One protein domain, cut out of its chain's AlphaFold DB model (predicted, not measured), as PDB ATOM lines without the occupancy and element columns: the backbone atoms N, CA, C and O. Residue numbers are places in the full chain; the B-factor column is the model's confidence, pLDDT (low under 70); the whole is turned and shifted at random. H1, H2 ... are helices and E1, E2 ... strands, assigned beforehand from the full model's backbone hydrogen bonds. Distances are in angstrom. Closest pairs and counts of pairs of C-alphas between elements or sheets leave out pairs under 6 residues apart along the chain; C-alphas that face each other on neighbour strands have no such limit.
ATOM      1  N   GLU A  98     -17.475  -2.485   4.314       93.50
ATOM      2  CA  GLU A  98     -16.230  -1.901   4.807       93.50
ATOM      3  C   GLU A  98     -16.316  -0.383   4.737       93.50
ATOM      4  O   GLU A  98     -16.675   0.195   3.712       93.50
ATOM      5  N   ILE A  99     -15.999   0.273   5.851       92.81
ATOM      6  CA  ILE A  99     -16.014   1.730   5.960       92.81
ATOM      7  C   ILE A  99     -14.596   2.176   6.291       92.81
ATOM      8  O   ILE A  99     -14.124   2.011   7.416       92.81
ATOM      9  N   TYR A 100     -13.922   2.753   5.304       92.88
ATOM     10  CA  TYR A 100     -12.598   3.333   5.468       92.88
ATOM     11  C   TYR A 100     -12.723   4.796   5.850       92.88
ATOM     12  O   TYR A 100     -13.408   5.571   5.182       92.88
ATOM     13  N   HIS A 101     -12.030   5.175   6.916       91.50
ATOM     14  CA  HIS A 101     -11.920   6.555   7.359       91.50
ATOM     15  C   HIS A 101     -10.553   7.096   6.940       91.50
ATOM     16  O   HIS A 101      -9.531   6.546   7.345       91.50
ATOM     17  N   SER A 102     -10.531   8.170   6.151       87.75
ATOM     18  CA  SER A 102      -9.296   8.882   5.816       87.75
ATOM     19  C   SER A 102      -9.211  10.166   6.632       87.75
ATOM     20  O   SER A 102     -10.123  10.993   6.591       87.75
ATOM     21  N   GLY A 103      -8.116  10.318   7.378       76.75
ATOM     22  CA  GLY A 103      -7.786  11.537   8.118       76.75
ATOM     23  C   GLY A 103      -6.855  12.448   7.315       76.75
ATOM     24  O   GLY A 103      -6.034  11.973   6.535       76.75
ATOM     25  N   GLY A 104      -6.981  13.762   7.501       76.19
ATOM     26  CA  GLY A 104      -6.172  14.773   6.816       76.19
ATOM     27  C   GLY A 104      -6.755  16.173   7.010       76.19
ATOM     28  O   GLY A 104      -7.413  16.438   8.012       76.19
ATOM     29  N   ALA A 105      -6.565  17.068   6.035       77.50
ATOM     30  CA  ALA A 105      -7.228  18.380   6.039       77.50
ATOM     31  C   ALA A 105      -8.767  18.272   5.946       77.50
ATOM     32  O   ALA A 105      -9.484  19.181   6.362       77.50
ATOM     33  N   ILE A 106      -9.274  17.161   5.400       76.75
ATOM     34  CA  ILE A 106     -10.696  16.827   5.286       76.75
ATOM     35  C   ILE A 106     -10.869  15.371   5.724       76.75
ATOM     36  O   ILE A 106     -10.100  14.508   5.302       76.75
ATOM     37  N   ASN A 107     -11.878  15.105   6.556       86.81
ATOM     38  CA  ASN A 107     -12.194  13.757   7.018       86.81
ATOM     39  C   ASN A 107     -13.192  13.109   6.061       86.81
ATOM     40  O   ASN A 107     -14.384  13.414   6.098       86.81
ATOM     41  N   THR A 108     -12.721  12.185   5.230       88.94
ATOM     42  CA  THR A 108     -13.579  11.478   4.277       88.94
ATOM     43  C   THR A 108     -13.845  10.041   4.713       88.94
ATOM     44  O   THR A 108     -13.108   9.441   5.502       88.94
ATOM     45  N   LYS A 109     -14.941   9.484   4.200       92.06
ATOM     46  CA  LYS A 109     -15.342   8.088   4.364       92.06
ATOM     47  C   LYS A 109     -15.484   7.447   2.990       92.06
ATOM     48  O   LYS A 109     -16.172   7.995   2.133       92.06
ATOM     49  N   THR A 110     -14.898   6.278   2.795       92.94
ATOM     50  CA  THR A 110     -15.133   5.455   1.605       92.94
ATOM     51  C   THR A 110     -15.829   4.175   2.046       92.94
ATOM     52  O   THR A 110     -15.399   3.545   3.011       92.94
ATOM     53  N   ILE A 111     -16.932   3.830   1.387       92.75
ATOM     54  CA  ILE A 111     -17.782   2.689   1.723       92.75
ATOM     55  C   ILE A 111     -17.697   1.682   0.586       92.75
ATOM     56  O   ILE A 111     -18.016   2.023  -0.554       92.75
ATOM     57  N   TYR A 112     -17.324   0.454   0.924       94.94
ATOM     58  CA  TYR A 112     -17.382  -0.694   0.031       94.94
ATOM     59  C   TYR A 112     -18.502  -1.634   0.473       94.94
ATOM     60  O   TYR A 112     -18.736  -1.801   1.675       94.94
ATOM     61  N   VAL A 113     -19.192  -2.227  -0.496       94.69
ATOM     62  CA  VAL A 113     -20.171  -3.297  -0.291       94.69
ATOM     63  C   VAL A 113     -19.738  -4.461  -1.165       94.69
ATOM     64  O   VAL A 113     -19.604  -4.284  -2.367       94.69
ATOM     65  N   ASP A 114     -19.489  -5.617  -0.552       93.81
ATOM     66  CA  ASP A 114     -19.016  -6.825  -1.241       93.81
ATOM     67  C   ASP A 114     -17.795  -6.538  -2.146       93.81
ATOM     68  O   ASP A 114     -17.747  -6.914  -3.310       93.81
ATOM     69  N   ASP A 115     -16.816  -5.818  -1.580       92.88
ATOM     70  CA  ASP A 115     -15.562  -5.368  -2.208       92.88
ATOM     71  C   ASP A 115     -15.714  -4.341  -3.358       92.88
ATOM     72  O   ASP A 115     -14.719  -3.808  -3.854       92.88
ATOM     73  N   GLU A 116     -16.940  -3.953  -3.722       94.12
ATOM     74  CA  GLU A 116     -17.202  -2.890  -4.696       94.12
ATOM     75  C   GLU A 116     -17.338  -1.517  -4.025       94.12
ATOM     76  O   GLU A 116     -18.024  -1.349  -3.012       94.12
ATOM     77  N   CYS A 117     -16.690  -0.495  -4.596       92.31
ATOM     78  CA  CYS A 117     -16.756   0.869  -4.074       92.31
ATOM     79  C   CYS A 117     -18.150   1.467  -4.301       92.31
ATOM     80  O   CYS A 117     -18.462   1.957  -5.386       92.31
ATOM     81  N   TYR A 118     -18.961   1.506  -3.247       90.75
ATOM     82  CA  TYR A 118     -20.303   2.078  -3.279       90.75
ATOM     83  C   TYR A 118     -20.287   3.609  -3.152       90.75
ATOM     84  O   TYR A 118     -21.033   4.314  -3.828       90.75
ATOM     85  N   VAL A 119     -19.427   4.148  -2.282       90.88
ATOM     86  CA  VAL A 119     -19.258   5.597  -2.097       90.88
ATOM     87  C   VAL A 119     -17.787   5.914  -1.877       90.88
ATOM     88  O   VAL A 119     -17.190   5.410  -0.931       90.88
ATOM     89  N   ALA A 120     -17.228   6.815  -2.684       90.06
ATOM     90  CA  ALA A 120     -15.854   7.293  -2.540       90.06
ATOM     91  C   ALA A 120     -15.788   8.686  -1.898       90.06
ATOM     92  O   ALA A 120     -16.573   9.569  -2.239       90.06
ATOM     93  N   ASN A 121     -14.804   8.895  -1.015       86.69
ATOM     94  CA  ASN A 121     -14.414  10.208  -0.485       86.69
ATOM     95  C   ASN A 121     -15.577  11.037   0.099       86.69
ATOM     96  O   ASN A 121     -15.659  12.255  -0.077       86.69
ATOM     97  N   TYR A 122     -16.483  10.383   0.827       85.69
ATOM     98  CA  TYR A 122     -17.621  11.041   1.448       85.69
ATOM     99  C   TYR A 122     -17.211  11.883   2.655       85.69
ATOM    100  O   TYR A 122     -16.947  11.355   3.732       85.69
ATOM    101  N   ASP A 123     -17.226  13.199   2.499       85.00
ATOM    102  CA  ASP A 123     -17.238  14.159   3.598       85.00
ATOM    103  C   ASP A 123     -18.654  14.715   3.825       85.00
ATOM    104  O   ASP A 123     -19.354  15.081   2.883       85.00
ATOM    105  N   GLU A 124     -19.089  14.779   5.082       75.31
ATOM    106  CA  GLU A 124     -20.446  15.202   5.449       75.31
ATOM    107  C   GLU A 124     -20.679  16.707   5.250       75.31
ATOM    108  O   GLU A 124     -21.783  17.118   4.897       75.31
ATOM    109  N   LYS A 125     -19.639  17.531   5.414       74.25
ATOM    110  CA  LYS A 125     -19.699  18.981   5.216       74.25
ATOM    111  C   LYS A 125     -19.768  19.320   3.727       74.25
ATOM    112  O   LYS A 125     -20.614  20.119   3.333       74.25
ATOM    113  N   TYR A 126     -18.935  18.695   2.897       65.00
ATOM    114  CA  TYR A 126     -18.797  19.015   1.473       65.00
ATOM    115  C   TYR A 126     -19.784  18.259   0.572       65.00
ATOM    116  O   TYR A 126     -20.202  18.808  -0.444       65.00
ATOM    117  N   ASN A 127     -20.237  17.060   0.960       65.56
ATOM    118  CA  ASN A 127     -21.257  16.310   0.210       65.56
ATOM    119  C   ASN A 127     -22.692  16.536   0.713       65.56
ATOM    120  O   ASN A 127     -23.616  15.833   0.283       65.56
ATOM    121  N   SER A 128     -22.907  17.511   1.604       54.69
ATOM    122  CA  SER A 128     -24.248  17.928   2.018       54.69
ATOM    123  C   SER A 128     -24.985  18.622   0.855       54.69
ATOM    124  O   SER A 128     -24.655  19.721   0.420       54.69
ATOM    125  N   SER A 129     -25.967  17.900   0.305       50.75
ATOM    126  CA  SER A 129     -27.127  18.331  -0.504       50.75
ATOM    127  C   SER A 129     -26.964  19.163  -1.795       50.75
ATOM    128  O   SER A 129     -27.823  19.012  -2.661       50.75
ATOM    129  N   LYS A 130     -25.916  19.965  -2.026       48.56
ATOM    130  CA  LYS A 130     -25.841  20.824  -3.235       48.56
ATOM    131  C   LYS A 130     -25.213  20.162  -4.471       48.56
ATOM    132  O   LYS A 130     -25.653  20.439  -5.581       48.56
ATOM    133  N   GLN A 131     -24.249  19.250  -4.312       50.97
ATOM    134  CA  GLN A 131     -23.610  18.577  -5.461       50.97
ATOM    135  C   GLN A 131     -24.363  17.328  -5.956       50.97
ATOM    136  O   GLN A 131     -24.348  17.054  -7.154       50.97
ATOM    137  N   ARG A 132     -25.102  16.608  -5.093       48.56
ATOM    138  CA  ARG A 132     -25.941  15.471  -5.540       48.56
ATOM    139  C   ARG A 132     -27.062  15.899  -6.491       48.56
ATOM    140  O   ARG A 132     -27.365  15.165  -7.422       48.56
ATOM    141  N   GLN A 133     -27.633  17.093  -6.302       50.19
ATOM    142  CA  GLN A 133     -28.628  17.648  -7.230       50.19
ATOM    143  C   GLN A 133     -28.025  17.926  -8.620       50.19
ATOM    144  O   GLN A 133     -28.686  17.695  -9.624       50.19
ATOM    145  N   GLN A 134     -26.755  18.346  -8.690       50.66
ATOM    146  CA  GLN A 134     -26.056  18.582  -9.962       50.66
ATOM    147  C   GLN A 134     -25.634  17.288 -10.674       50.66
ATOM    148  O   GLN A 134     -25.604  17.261 -11.899       50.66
ATOM    149  N   LEU A 135     -25.321  16.216  -9.936       47.31
ATOM    150  CA  LEU A 135     -24.972  14.910 -10.512       47.31
ATOM    151  C   LEU A 135     -26.201  14.128 -10.999       47.31
ATOM    152  O   LEU A 135     -26.154  13.582 -12.097       47.31
ATOM    153  N   ASN A 136     -27.313  14.143 -10.256       47.78
ATOM    154  CA  ASN A 136     -28.554  13.494 -10.700       47.78
ATOM    155  C   ASN A 136     -29.143  14.171 -11.951       47.78
ATOM    156  O   ASN A 136     -29.546  13.472 -12.873       47.78
ATOM    157  N   GLY A 137     -29.085  15.507 -12.053       46.56
ATOM    158  CA  GLY A 137     -29.494  16.218 -13.275       46.56
ATOM    159  C   GLY A 137     -28.563  16.008 -14.480       46.56
ATOM    160  O   GLY A 137     -28.931  16.323 -15.606       46.56
ATOM    161  N   LYS A 138     -27.349  15.478 -14.268       41.47
ATOM    162  CA  LYS A 138     -26.390  15.166 -15.341       41.47
ATOM    163  C   LYS A 138     -26.492  13.714 -15.819       41.47
ATOM    164  O   LYS A 138     -26.139  13.444 -16.962       41.47
ATOM    165  N   LEU A 139     -26.977  12.804 -14.971       42.59
ATOM    166  CA  LEU A 139     -27.215  11.395 -15.308       42.59
ATOM    167  C   LEU A 139     -28.502  11.201 -16.128       42.59
ATOM    168  O   LEU A 139     -28.485  10.401 -17.055       42.59
ATOM    169  N   GLU A 140     -29.553  11.999 -15.896       43.22
ATOM    170  CA  GLU A 140     -30.758  12.007 -16.755       43.22
ATOM    171  C   GLU A 140     -30.469  12.477 -18.198       43.22
ATOM    172  O   GLU A 140     -31.180  12.117 -19.128       43.22
ATOM    173  N   MET A 141     -29.391  13.237 -18.422       39.59
ATOM    174  CA  MET A 141     -29.004  13.754 -19.746       39.59
ATOM    175  C   MET A 141     -28.180  12.765 -20.595       39.59
ATOM    176  O   MET A 141     -27.802  13.106 -21.716       39.59
TER     177      MET A 141
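What this domain is: This is residues 98 to 141 of the 146 residues of an uncharacterized protein of Flavobacterium branchiophilum (UniProt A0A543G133). A small three-stranded meander sheet, each strand the antiparallel neighbour of the one before, has both faces bare, and a single helix, H1, sticks out from it as a free arm. The printed part has 44 residues, with E1, E2, E3 and H1 in that order along the chain and in the sheet order E1, E2, E3; the class is mixed. The whole is loose and flat, with a radius of gyration of the C-alphas of 12.2 A and spans of 33 by 28 by 11 A.

How they stand to each other: E1, residues 98 to 102, and E2, residues 108 to 113, form an antiparallel hairpin at 163 degrees, with N 100 and O 110 2.8 A apart. E2 and E3, residues 116 to 122, form another at 166 degrees, with N 109 and O 122 2.8 A apart. H1, residues 130 to 141, is not on the sheet; 6 of its 8 O i to N i+4 pairs are within hydrogen-bond range.

Where its parts are: E1 begins at C-alpha 98 (-16.230, -1.901, 4.807). E2 measures 16.8 A, E3 15.2 A and H1 18.2 A, ending at C-alpha 141 (-29.004, 13.754, -19.746).

The domain as a whole: The C-alphas farthest apart, of Gly 103 and Met 141, are 35.1 A apart. The printed part has no cut and no long link. Residues 126 to 141 are under pLDDT 70.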